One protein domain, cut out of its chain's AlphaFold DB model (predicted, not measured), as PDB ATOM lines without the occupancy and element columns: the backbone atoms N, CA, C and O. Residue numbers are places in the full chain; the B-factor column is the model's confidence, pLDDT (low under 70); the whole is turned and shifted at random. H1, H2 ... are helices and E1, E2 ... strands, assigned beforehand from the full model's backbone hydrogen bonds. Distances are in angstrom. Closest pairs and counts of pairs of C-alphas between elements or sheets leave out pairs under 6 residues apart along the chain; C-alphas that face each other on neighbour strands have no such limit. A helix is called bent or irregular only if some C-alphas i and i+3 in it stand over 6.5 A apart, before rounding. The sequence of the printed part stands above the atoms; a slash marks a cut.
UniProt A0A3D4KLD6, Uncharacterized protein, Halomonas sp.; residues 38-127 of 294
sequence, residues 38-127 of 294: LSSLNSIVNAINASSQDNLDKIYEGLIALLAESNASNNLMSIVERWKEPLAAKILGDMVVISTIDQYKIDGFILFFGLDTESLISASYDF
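This is residues 38 to 127 of the 294 residues of an uncharacterized protein of Halomonas sp. (UniProt A0A3D4KLD6). The printed part is a twisted wall of four antiparallel strands, with three helices folded back on one another side by side over one of its faces and the other face bare. H1 packs closely on the wall, while H2 and H3 only graze it. The 90 printed residues hold three named helices and then four named strands, H1 H2 H3 E1 E2 E3 E4, with the sheet in the order E1 E2 E3 E4; the class is mixed, helices and strands. The whole is compact, with a radius of gyration of the C-alphas of 11.8 A, and it spans 34 by 29 by 20 A.

Find C-alpha 41 at (63.527, 63.165, 105.759); here H1 begins, residues 41 to 49, 12.4 A long. H2, residues 53 to 69, is the longest helix at 24.1 A; it is irregular, with C-alphas 54 and 57 8.3 A apart, and has a kink of 29 degrees near residue 60. H3 is residues 74 to 82, 11.9 A. Then look at C-alpha 87, at (53.781, 72.651, 107.167), where E1 begins, residues 87 to 92, 16.1 A. E2 is residues 95 to 100, 17.0 A, E3 residues 110 to 114, 13.7 A, and E4 residues 120 to 124, 11.4 A, ending at (50.197, 67.361, 94.136).

Start with the sheet, a meander, each strand the antiparallel neighbour of the one before. In the hairpin E1 and E2, N 90 and O 97 are 2.9 A apart, within hydrogen-bond range. In the hairpin E2 and E3, look at N 98 and O 111, 2.9 A. In the hairpin E3 and E4, look at N 112 and O 122, 2.8 A. From E1 to E4 the strands' lines turn by 47 degrees. H1 is on the sheet, over E1 and E2, at a height of 8.2 A over the sheet; it runs slantwise to the strands, at 51 degrees to E1 on the local plane. Its closest C-alphas to E1 are those of Val 45 and Ala 89, 5.7 A. H1 and H2 touch as a helical hairpin, closest at the C-alphas of Ile 44 and Ile 59, 6.0 A, with a shallow tilt of 24 degrees, opposite ways. H2 and H3 form another, closest at the C-alphas of Ile 64 and Met 77, 6.3 A, with a shallow tilt of 7 degrees, opposite ways. H1 and H3 are apart. In H1 and H3 every O i to N i+4 pair is within hydrogen-bond range; in H2 11 of 13 are.

The two C-alphas farthest apart are those of Lys 105 and Asp 116, 34.3 A. The printed part has no cut. No link is long; E2 to E3, with 9 residues, is short, and the others are tight. The mean pLDDT of the printed part is 87.5; look for values under 70 at residues 51 to 54 and 103 to 105.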
ATOM      1  N   LEU A  38      69.335  69.794 108.259       77.25
ATOM      2  CA  LEU A  38      68.065  69.143 107.920       77.25
ATOM      3  C   LEU A  38      68.218  68.403 106.587       77.25
ATOM      4  O   LEU A  38      67.507  68.676 105.630       77.25
ATOM      5  N   SER A  39      69.194  67.497 106.523       78.38
ATOM      6  CA  SER A  39      69.559  66.782 105.299       78.38
ATOM      7  C   SER A  39      68.887  65.417 105.163       78.38
ATOM      8  O   SER A  39      69.185  64.710 104.216       78.38
ATOM      9  N   SER A  40      68.050  65.014 106.125       91.06
ATOM     10  CA  SER A  40      67.297  63.755 106.059       91.06
ATOM     11  C   SER A  40      65.806  63.992 106.258       91.06
ATOM     12  O   SER A  40      65.404  64.889 107.014       91.06
ATOM     13  N   LEU A  41      64.986  63.140 105.644       94.38
ATOM     14  CA  LEU A  41      63.527  63.165 105.759       94.38
ATOM     15  C   LEU A  41      63.063  63.106 107.221       94.38
ATOM     16  O   LEU A  41      62.222  63.900 107.640       94.38
ATOM     17  N   ASN A  42      63.667  62.239 108.038       92.62
ATOM     18  CA  ASN A  42      63.341  62.133 109.464       92.62
ATOM     19  C   ASN A  42      63.659  63.419 110.241       92.62
ATOM     20  O   ASN A  42      62.880  63.840 111.100       92.62
ATOM     21  N   SER A  43      64.790  64.070 109.951       90.75
ATOM     22  CA  SER A  43      65.130  65.352 110.576       90.75
ATOM     23  C   SER A  43      64.136  66.449 110.194       90.75
ATOM     24  O   SER A  43      63.731  67.218 111.064       90.75
ATOM     25  N   ILE A  44      63.702  66.490 108.931       91.88
ATOM     26  CA  ILE A  44      62.704  67.448 108.434       91.88
ATOM     27  C   ILE A  44      61.350  67.231 109.117       91.88
ATOM     28  O   ILE A  44      60.779  68.183 109.644       91.88
ATOM     29  N   VAL A  45      60.862  65.988 109.188       91.12
ATOM     30  CA  VAL A  45      59.598  65.655 109.871       91.12
ATOM     31  C   VAL A  45      59.636  66.076 111.339       91.12
ATOM     32  O   VAL A  45      58.698  66.701 111.835       91.12
ATOM     33  N   ASN A  46      60.734  65.779 112.037       89.00
ATOM     34  CA  ASN A  46      60.901  66.177 113.433       89.00
ATOM     35  C   ASN A  46      60.929  67.701 113.593       89.00
ATOM     36  O   ASN A  46      60.335  68.218 114.536       89.00
ATOM     37  N   ALA A  47      61.572  68.423 112.671       88.50
ATOM     38  CA  ALA A  47      61.601  69.882 112.684       88.50
ATOM     39  C   ALA A  47      60.214  70.498 112.444       88.50
ATOM     40  O   ALA A  47      59.849  71.438 113.144       88.50
ATOM     41  N   ILE A  48      59.423  69.938 111.520       86.88
ATOM     42  CA  ILE A  48      58.032  70.355 111.278       86.88
ATOM     43  C   ILE A  48      57.180  70.145 112.542       86.88
ATOM     44  O   ILE A  48      56.427  71.031 112.941       86.88
ATOM     45  N   ASN A  49      57.341  69.003 113.220       84.31
ATOM     46  CA  ASN A  49      56.529  68.630 114.383       84.31
ATOM     47  C   ASN A  49      56.970  69.268 115.715       84.31
ATOM     48  O   ASN A  49      56.215  69.224 116.684       84.31
ATOM     49  N   ALA A  50      58.157  69.877 115.793       80.19
ATOM     50  CA  ALA A  50      58.704  70.454 117.027       80.19
ATOM     51  C   ALA A  50      58.041  71.779 117.471       80.19
ATOM     52  O   ALA A  50      58.502  72.415 118.419       80.19
ATOM     53  N   SER A  51      56.928  72.192 116.855       54.47
ATOM     54  CA  SER A  51      56.056  73.319 117.250       54.47
ATOM     55  C   SER A  51      56.662  74.737 117.261       54.47
ATOM     56  O   SER A  51      55.909  75.697 117.404       54.47
ATOM     57  N   SER A  52      57.965  74.919 117.012       53.88
ATOM     58  CA  SER A  52      58.556  76.220 116.660       53.88
ATOM     59  C   SER A  52      58.858  76.263 115.159       53.88
ATOM     60  O   SER A  52      59.919  75.815 114.716       53.88
ATOM     61  N   GLN A  53      57.946  76.829 114.366       61.69
ATOM     62  CA  GLN A  53      58.180  77.102 112.939       61.69
ATOM     63  C   GLN A  53      59.260  78.179 112.692       61.69
ATOM     64  O   GLN A  53      59.520  78.547 111.553       61.69
ATOM     65  N   ASP A  54      59.973  78.620 113.732       63.94
ATOM     66  CA  ASP A  54      61.079  79.587 113.702       63.94
ATOM     67  C   ASP A  54      62.273  79.180 112.803       63.94
ATOM     68  O   ASP A  54      63.195  79.968 112.605       63.94
ATOM     69  N   ASN A  55      62.283  77.961 112.240       80.25
ATOM     70  CA  ASN A  55      63.280  77.483 111.269       80.25
ATOM     71  C   ASN A  55      62.674  77.123 109.897       80.25
ATOM     72  O   ASN A  55      63.244  76.294 109.185       80.25
ATOM     73  N   LEU A  56      61.540  77.727 109.521       87.00
ATOM     74  CA  LEU A  56      60.837  77.429 108.268       87.00
ATOM     75  C   LEU A  56      61.776  77.470 107.054       87.00
ATOM     76  O   LEU A  56      61.802  76.530 106.271       87.00
ATOM     77  N   ASP A  57      62.646  78.477 106.965       88.75
ATOM     78  CA  ASP A  57      63.634  78.588 105.886       88.75
ATOM     79  C   ASP A  57      64.479  77.322 105.698       88.75
ATOM     80  O   ASP A  57      64.582  76.816 104.583       88.75
ATOM     81  N   LYS A  58      65.017  76.769 106.790       88.62
ATOM     82  CA  LYS A  58      65.864  75.569 106.755       88.62
ATOM     83  C   LYS A  58      65.065  74.308 106.440       88.62
ATOM     84  O   LYS A  58      65.591  73.392 105.817       88.62
ATOM     85  N   ILE A  59      63.813  74.243 106.896       91.38
ATOM     86  CA  ILE A  59      62.906  73.133 106.576       91.38
ATOM     87  C   ILE A  59      62.665  73.101 105.066       91.38
ATOM     88  O   ILE A  59      62.798  72.045 104.451       91.38
ATOM     89  N   TYR A  60      62.378  74.256 104.464       92.56
ATOM     90  CA  TYR A  60      62.193  74.368 103.020       92.56
ATOM     91  C   TYR A  60      63.489  74.087 102.246       92.56
ATOM     92  O   TYR A  60      63.441  73.359 101.262       92.56
ATOM     93  N   GLU A  61      64.652  74.562 102.703       91.88
ATOM     94  CA  GLU A  61      65.950  74.205 102.099       91.88
ATOM     95  C   GLU A  61      66.192  72.685 102.098       91.88
ATOM     96  O   GLU A  61      66.578  72.120 101.074       91.88
ATOM     97  N   GLY A  62      65.910  72.007 103.217       92.38
ATOM     98  CA  GLY A  62      65.995  70.549 103.316       92.38
ATOM     99  C   GLY A  62      65.009  69.830 102.391       92.38
ATOM    100  O   GLY A  62      65.378  68.872 101.716       92.38
ATOM    101  N   LEU A  63      63.765  70.316 102.299       93.81
ATOM    102  CA  LEU A  63      62.763  69.773 101.377       93.81
ATOM    103  C   LEU A  63      63.202  69.897  99.916       93.81
ATOM    104  O   LEU A  63      63.050  68.946  99.154       93.81
ATOM    105  N   ILE A  64      63.770  71.037  99.521       94.31
ATOM    106  CA  ILE A  64      64.288  71.236  98.162       94.31
ATOM    107  C   ILE A  64      65.456  70.299  97.867       94.31
ATOM    108  O   ILE A  64      65.506  69.735  96.775       94.31
ATOM    109  N   ALA A  65      66.351  70.074  98.832       93.50
ATOM    110  CA  ALA A  65      67.425  69.098  98.677       93.50
ATOM    111  C   ALA A  65      66.874  67.681  98.425       93.50
ATOM    112  O   ALA A  65      67.260  67.053  97.441       93.50
ATOM    113  N   LEU A  66      65.898  67.222  99.222       94.25
ATOM    114  CA  LEU A  66      65.250  65.916  99.017       94.25
ATOM    115  C   LEU A  66      64.540  65.810  97.662       94.25
ATOM    116  O   LEU A  66      64.597  64.774  96.991       94.25
ATOM    117  N   LEU A  67      63.862  66.878  97.235       95.06
ATOM    118  CA  LEU A  67      63.204  66.929  95.930       95.06
ATOM    119  C   LEU A  67      64.222  66.854  94.786       95.06
ATOM    120  O   LEU A  67      63.997  66.117  93.825       95.06
ATOM    121  N   ALA A  68      65.346  67.561  94.898       93.88
ATOM    122  CA  ALA A  68      66.421  67.517  93.914       93.88
ATOM    123  C   ALA A  68      67.056  66.120  93.828       93.88
ATOM    124  O   ALA A  68      67.228  65.593  92.729       93.88
ATOM    125  N   GLU A  69      67.332  65.483  94.970       94.06
ATOM    126  CA  GLU A  69      67.847  64.106  95.035       94.06
ATOM    127  C   GLU A  69      66.861  63.088  94.446       94.06
ATOM    128  O   GLU A  69      67.259  62.125  93.789       94.06
ATOM    129  N   SER A  70      65.561  63.353  94.588       94.19
ATOM    130  CA  SER A  70      64.485  62.559  93.988       94.19
ATOM    131  C   SER A  70      64.248  62.845  92.498       94.19
ATOM    132  O   SER A  70      63.338  62.264  91.907       94.19
ATOM    133  N   ASN A  71      65.038  63.722  91.865       93.25
ATOM    134  CA  ASN A  71      64.843  64.193  90.486       93.25
ATOM    135  C   ASN A  71      63.447  64.804  90.238       93.25
ATOM    136  O   ASN A  71      62.848  64.616  89.174       93.25
ATOM    137  N   ALA A  72      62.913  65.530  91.221       93.25
ATOM    138  CA  ALA A  72      61.653  66.246  91.084       93.25
ATOM    139  C   ALA A  72      61.703  67.282  89.949       93.25
ATOM    140  O   ALA A  72      62.750  67.830  89.601       93.25
ATOM    141  N   SER A  73      60.538  67.594  89.374       93.06
ATOM    142  CA  SER A  73      60.460  68.608  88.321       93.06
ATOM    143  C   SER A  73      60.830  70.003  88.841       93.06
ATOM    144  O   SER A  73      60.466  70.383  89.955       93.06
ATOM    145  N   ASN A  74      61.455  70.819  87.986       91.75
ATOM    146  CA  ASN A  74      61.747  72.226  88.296       91.75
ATOM    147  C   ASN A  74      60.489  73.025  88.671       91.75
ATOM    148  O   ASN A  74      60.569  73.957  89.463       91.75
ATOM    149  N   ASN A  75      59.328  72.664  88.114       90.38
ATOM    150  CA  ASN A  75      58.067  73.319  88.450       90.38
ATOM    151  C   ASN A  75      57.651  73.034  89.900       90.38
ATOM    152  O   ASN A  75      57.309  73.962  90.624       90.38
ATOM    153  N   LEU A  76      57.734  71.772  90.333       91.06
ATOM    154  CA  LEU A  76      57.456  71.393  91.719       91.06
ATOM    155  C   LEU A  76      58.426  72.081  92.685       91.06
ATOM    156  O   LEU A  76      57.983  72.695  93.651       91.06
ATOM    157  N   MET A  77      59.730  72.036  92.392       91.81
ATOM    158  CA  MET A  77      60.736  72.718  93.214       91.81
ATOM    159  C   MET A  77      60.453  74.225  93.299       91.81
ATOM    160  O   MET A  77      60.442  74.779  94.391       91.81
ATOM    161  N   SER A  78      60.102  74.873  92.180       89.44
ATOM    162  CA  SER A  78      59.740  76.295  92.173       89.44
ATOM    163  C   SER A  78      58.508  76.607  93.024       89.44
ATOM    164  O   SER A  78      58.476  77.668  93.641       89.44
ATOM    165  N   ILE A  79      57.497  75.735  93.058       88.12
ATOM    166  CA  ILE A  79      56.305  75.934  93.896       88.12
ATOM    167  C   ILE A  79      56.676  75.852  95.376       88.12
ATOM    168  O   ILE A  79      56.295  76.735  96.141       88.12
ATOM    169  N   VAL A  80      57.468  74.847  95.754       89.69
ATOM    170  CA  VAL A  80      57.919  74.656  97.138       89.69
ATOM    171  C   VAL A  80      58.810  75.817  97.597       89.69
ATOM    172  O   VAL A  80      58.680  76.270  98.726       89.69
ATOM    173  N   GLU A  81      59.664  76.370  96.732       87.81
ATOM    174  CA  GLU A  81      60.513  77.524  97.079       87.81
ATOM    175  C   GLU A  81      59.752  78.848  97.200       87.81
ATOM    176  O   GLU A  81      60.202  79.753  97.907       87.81
ATOM    177  N   ARG A  82      58.639  79.004  96.472       83.06
ATOM    178  CA  ARG A  82      58.025  80.318  96.244       83.06
ATOM    179  C   ARG A  82      57.386  80.904  97.497       83.06
ATOM    180  O   ARG A  82      57.519  82.106  97.723       83.06
ATOM    181  N   TRP A  83      56.691  80.078  98.276       75.94
ATOM    182  CA  TRP A  83      55.936  80.515  99.448       75.94
ATOM    183  C   TRP A  83      56.240  79.605 100.633       75.94
ATOM    184  O   TRP A  83      55.901  78.424 100.631       75.94
ATOM    185  N   LYS A  84      56.902  80.172 101.645       85.12
ATOM    186  CA  LYS A  84      57.270  79.461 102.868       85.12
ATOM    187  C   LYS A  84      56.153  79.599 103.882       85.12
ATOM    188  O   LYS A  84      56.043  80.608 104.569       85.12
ATOM    189  N   GLU A  85      55.343  78.563 103.952       84.50
ATOM    190  CA  GLU A  85      54.123  78.514 104.747       84.50
ATOM    191  C   GLU A  85      54.179  77.403 105.791       84.50
ATOM    192  O   GLU A  85      55.002  76.486 105.652       84.50
ATOM    193  N   PRO A  86      53.308  77.450 106.812       84.94
ATOM    194  CA  PRO A  86      53.147  76.370 107.769       84.94
ATOM    195  C   PRO A  86      53.033  75.000 107.094       84.94
ATOM    196  O   PRO A  86      52.300  74.811 106.120       84.94
ATOM    197  N   LEU A  87      53.769  74.032 107.637       87.44
ATOM    198  CA  LEU A  87      53.781  72.651 107.167       87.44
ATOM    199  C   LEU A  87      53.199  71.723 108.230       87.44
ATOM    200  O   LEU A  87      53.400  71.927 109.428       87.44
ATOM    201  N   ALA A  88      52.547  70.661 107.773       88.06
ATOM    202  CA  ALA A  88      52.208  69.483 108.554       88.06
ATOM    203  C   ALA A  88      52.958  68.275 107.992       88.06
ATOM    204  O   ALA A  88      53.075  68.121 106.775       88.06
ATOM    205  N   ALA A  89      53.439  67.398 108.872       90.62
ATOM    206  CA  ALA A  89      54.119  66.175 108.474       90.62
ATOM    207  C   ALA A  89      53.663  64.981 109.314       90.62
ATOM    208  O   ALA A  89      53.484  65.087 110.529       90.62
ATOM    209  N   LYS A  90      53.508  63.816 108.679       90.25
ATOM    210  CA  LYS A  90      53.148  62.580 109.379       90.25
ATOM    211  C   LYS A  90      53.797  61.361 108.731       90.25
ATOM    212  O   LYS A  90      53.757  61.205 107.516       90.25
ATOM    213  N   ILE A  91      54.352  60.487 109.568       91.31
ATOM    214  CA  ILE A  91      54.847  59.166 109.166       91.31
ATOM    215  C   ILE A  91      53.662  58.193 109.149       91.31
ATOM    216  O   ILE A  91      52.914  58.114 110.127       91.31
ATOM    217  N   LEU A  92      53.486  57.484 108.036       88.94
ATOM    218  CA  LEU A  92      52.382  56.578 107.719       88.94
ATOM    219  C   LEU A  92      52.949  55.242 107.229       88.94
ATOM    220  O   LEU A  92      53.138  55.045 106.032       88.94
ATOM    221  N   GLY A  93      53.253  54.339 108.161       88.19
ATOM    222  CA  GLY A  93      53.915  53.079 107.822       88.19
ATOM    223  C   GLY A  93      55.307  53.336 107.245       88.19
ATOM    224  O   GLY A  93      56.149  53.928 107.919       88.19
ATOM    225  N   ASP A  94      55.529  52.913 106.003       91.50
ATOM    226  CA  ASP A  94      56.770  53.104 105.245       91.50
ATOM    227  C   ASP A  94      56.783  54.384 104.389       91.50
ATOM    228  O   ASP A  94      57.687  54.583 103.576       91.50
ATOM    229  N   MET A  95      55.804  55.272 104.575       94.31
ATOM    230  CA  MET A  95      55.698  56.544 103.864       94.31
ATOM    231  C   MET A  95      55.689  57.743 104.811       94.31
ATOM    232  O   MET A  95      55.348  57.652 105.991       94.31
ATOM    233  N   VAL A  96      56.007  58.912 104.266       95.75
ATOM    234  CA  VAL A  96      55.869  60.209 104.927       95.75
ATOM    235  C   VAL A  96      55.019  61.114 104.054       95.75
ATOM    236  O   VAL A  96      55.301  61.273 102.869       95.75
ATOM    237  N   VAL A  97      54.004  61.738 104.648       94.62
ATOM    238  CA  VAL A  97      53.263  62.835 104.021       94.62
ATOM    239  C   VAL A  97      53.736  64.163 104.598       94.62
ATOM    240  O   VAL A  97      53.840  64.303 105.818       94.62
ATOM    241  N   ILE A  98      54.012  65.128 103.726       94.25
ATOM    242  CA  ILE A  98      54.314  66.518 104.077       94.25
ATOM    243  C   ILE A  98      53.389  67.409 103.259       94.25
ATOM    244  O   ILE A  98      53.312  67.268 102.044       94.25
ATOM    245  N   SER A  99      52.675  68.311 103.916       90.69
ATOM    246  CA  SER A  99      51.705  69.195 103.275       90.69
ATOM    247  C   SER A  99      51.851  70.601 103.811       90.69
ATOM    248  O   SER A  99      52.125  70.780 104.997       90.69
ATOM    249  N   THR A 100      51.584  71.591 102.971       88.25
ATOM    250  CA  THR A 100      51.233  72.912 103.486       88.25
ATOM    251  C   THR A 100      49.870  72.866 104.174       88.25
ATOM    252  O   THR A 100      49.043  72.006 103.851       88.25
ATOM    253  N   ILE A 101      49.650  73.744 105.153       81.50
ATOM    254  CA  ILE A 101      48.390  73.871 105.904       81.50
ATOM    255  C   ILE A 101      48.116  75.335 106.265       81.50
ATOM    256  O   ILE A 101      49.031  76.155 106.244       81.50
ATOM    257  N   ASP A 102      46.863  75.646 106.607       71.38
ATOM    258  CA  ASP A 102      46.412  76.971 107.054       71.38
ATOM    259  C   ASP A 102      46.763  78.127 106.091       71.38
ATOM    260  O   ASP A 102      46.951  79.274 106.500       71.38
ATOM    261  N   GLN A 103      46.825  77.834 104.789       69.44
ATOM    262  CA  GLN A 103      47.163  78.807 103.747       69.44
ATOM    263  C   GLN A 103      45.933  79.515 103.168       69.44
ATOM    264  O   GLN A 103      44.834  78.958 103.102       69.44
ATOM    265  N   TYR A 104      46.147  80.726 102.642       67.38
ATOM    266  CA  TYR A 104      45.144  81.449 101.863       67.38
ATOM    267  C   TYR A 104      45.779  82.281 100.736       67.38
ATOM    268  O   TYR A 104      46.695  83.061 100.980       67.38
ATOM    269  N   LYS A 105      45.229  82.179  99.515       69.38
ATOM    270  CA  LYS A 105      45.605  82.915  98.281       69.38
ATOM    271  C   LYS A 105      46.933  82.528  97.626       69.38
ATOM    272  O   LYS A 105      47.448  83.293  96.811       69.38
ATOM    273  N   ILE A 106      47.449  81.345  97.922       72.31
ATOM    274  CA  ILE A 106      48.675  80.808  97.325       72.31
ATOM    275  C   ILE A 106      48.515  79.315  97.055       72.31
ATOM    276  O   ILE A 106      47.765  78.637  97.757       72.31
ATOM    277  N   ASP A 107      49.232  78.813  96.051       73.81
ATOM    278  CA  ASP A 107      49.222  77.391  95.720       73.81
ATOM    279  C   ASP A 107      49.780  76.576  96.897       73.81
ATOM    280  O   ASP A 107      50.909  76.793  97.346       73.81
ATOM    281  N   GLY A 108      48.978  75.638  97.400       84.75
ATOM    282  CA  GLY A 108      49.426  74.650  98.378       84.75
ATOM    283  C   GLY A 108      50.061  73.437  97.712       84.75
ATOM    284  O   GLY A 108      49.933  73.242  96.503       84.75
ATOM    285  N   PHE A 109      50.709  72.585  98.504       91.38
ATOM    286  CA  PHE A 109      51.238  71.314  98.018       91.38
ATOM    287  C   PHE A 109      51.115  70.197  99.050       91.38
ATOM    288  O   PHE A 109      51.101  70.432 100.256       91.38
ATOM    289  N   ILE A 110      51.108  68.969  98.542       94.44
ATOM    290  CA  ILE A 110      51.275  67.735  99.303       94.44
ATOM    291  C   ILE A 110      52.353  66.886  98.631       94.44
ATOM    292  O   ILE A 110      52.370  66.724  97.410       94.44
ATOM    293  N   LEU A 111      53.260  66.355  99.438       96.56
ATOM    294  CA  LEU A 111      54.378  65.516  99.035       96.56
ATOM    295  C   LEU A 111      54.291  64.195  99.788       96.56
ATOM    296  O   LEU A 111      54.040  64.170 100.995       96.56
ATOM    297  N   PHE A 112      54.542  63.106  99.075       97.56
ATOM    298  CA  PHE A 112      54.627  61.766  99.628       97.56
ATOM    299  C   PHE A 112      56.023  61.217  99.367       97.56
ATOM    300  O   PHE A 112      56.440  61.129  98.213       97.56
ATOM    301  N   PHE A 113      56.729  60.834 100.424       97.38
ATOM    302  CA  PHE A 113      58.068  60.255 100.362       97.38
ATOM    303  C   PHE A 113      58.062  58.823 100.891       97.38
ATOM    304  O   PHE A 113      57.269  58.494 101.775       97.38
ATOM    305  N   GLY A 114      58.967  57.987 100.388       96.19
ATOM    306  CA  GLY A 114      59.306  56.719 101.032       96.19
ATOM    307  C   GLY A 114      60.167  56.989 102.262       96.19
ATOM    308  O   GLY A 114      61.124  57.754 102.177       96.19
ATOM    309  N   LEU A 115      59.831  56.395 103.407       93.81
ATOM    310  CA  LEU A 115      60.540  56.639 104.664       93.81
ATOM    311  C   LEU A 115      61.989  56.134 104.609       93.81
ATOM    312  O   LEU A 115      62.893  56.841 105.039       93.81
ATOM    313  N   ASP A 116      62.198  54.934 104.062       92.38
ATOM    314  CA  ASP A 116      63.516  54.289 104.013       92.38
ATOM    315  C   ASP A 116      64.373  54.776 102.840       92.38
ATOM    316  O   ASP A 116      65.598  54.831 102.932       92.38
ATOM    317  N   THR A 117      63.736  55.089 101.710       93.69
ATOM    318  CA  THR A 117      64.427  55.531 100.492       93.69
ATOM    319  C   THR A 117      64.643  57.037 100.450       93.69
ATOM    320  O   THR A 117      65.422  57.504  99.625       93.69
ATOM    321  N   GLU A 118      63.904  57.788 101.272       94.94
ATOM    322  CA  GLU A 118      63.788  59.252 101.249       94.94
ATOM    323  C   GLU A 118      63.386  59.832  99.877       94.94
ATOM    324  O   GLU A 118      63.432  61.038  99.649       94.94
ATOM    325  N   SER A 119      62.934  58.975  98.957       94.88
ATOM    326  CA  SER A 119      62.593  59.352  97.591       94.88
ATOM    327  C   SER A 119      61.157  59.852  97.498       94.88
ATOM    328  O   SER A 119      60.247  59.229  98.053       94.88
ATOM    329  N   LEU A 120      60.931  60.908  96.718       96.69
ATOM    330  CA  LEU A 120      59.592  61.371  96.364       96.69
ATOM    331  C   LEU A 120      58.834  60.274  95.594       96.69
ATOM    332  O   LEU A 120      59.234  59.878  94.502       96.69
ATOM    333  N   ILE A 121      57.722  59.812  96.161       96.12
ATOM    334  CA  ILE A 121      56.802  58.836  95.561       96.12
ATOM    335  C   ILE A 121      55.764  59.554  94.697       96.12
ATOM    336  O   ILE A 121      55.477  59.140  93.576       96.12
ATOM    337  N   SER A 122      55.162  60.619  95.233       96.19
ATOM    338  CA  SER A 122      54.090  61.365  94.573       96.19
ATOM    339  C   SER A 122      54.009  62.791  95.109       96.19
ATOM    340  O   SER A 122      54.414  63.064  96.240       96.19
ATOM    341  N   ALA A 123      53.471  63.700  94.304       94.94
ATOM    342  CA  ALA A 123      53.239  65.085  94.681       94.94
ATOM    343  C   ALA A 123      51.978  65.635  94.003       94.94
ATOM    344  O   ALA A 123      51.683  65.288  92.861       94.94
ATOM    345  N   SER A 124      51.285  66.543  94.688       91.75
ATOM    346  CA  SER A 124      50.197  67.361  94.136       91.75
ATOM    347  C   SER A 124      50.380  68.797  94.600       91.75
ATOM    348  O   SER A 124      50.814  69.028  95.727       91.75
ATOM    349  N   TYR A 125      50.070  69.762  93.744       87.00
ATOM    350  CA  TYR A 125      50.341  71.182  94.010       87.00
ATOM    351  C   TYR A 125      49.333  72.126  93.337       87.00
ATOM    352  O   TYR A 125      49.553  73.322  93.195       87.00
ATOM    353  N   ASP A 126      48.215  71.572  92.886       78.88
ATOM    354  CA  ASP A 126      47.114  72.224  92.182       78.88
ATOM    355  C   ASP A 126      45.959  72.562  93.142       78.88
ATOM    356  O   ASP A 126      44.785  72.444  92.802       78.88
ATOM    357  N   PHE A 127      46.290  72.991  94.362       76.81
ATOM    358  CA  PHE A 127      45.309  73.296  95.412       76.81
ATOM    359  C   PHE A 127      44.798  74.744  95.382       76.81
ATOM    360  O   PHE A 127      44.181  75.194  96.344       76.81
TER     361      PHE A 127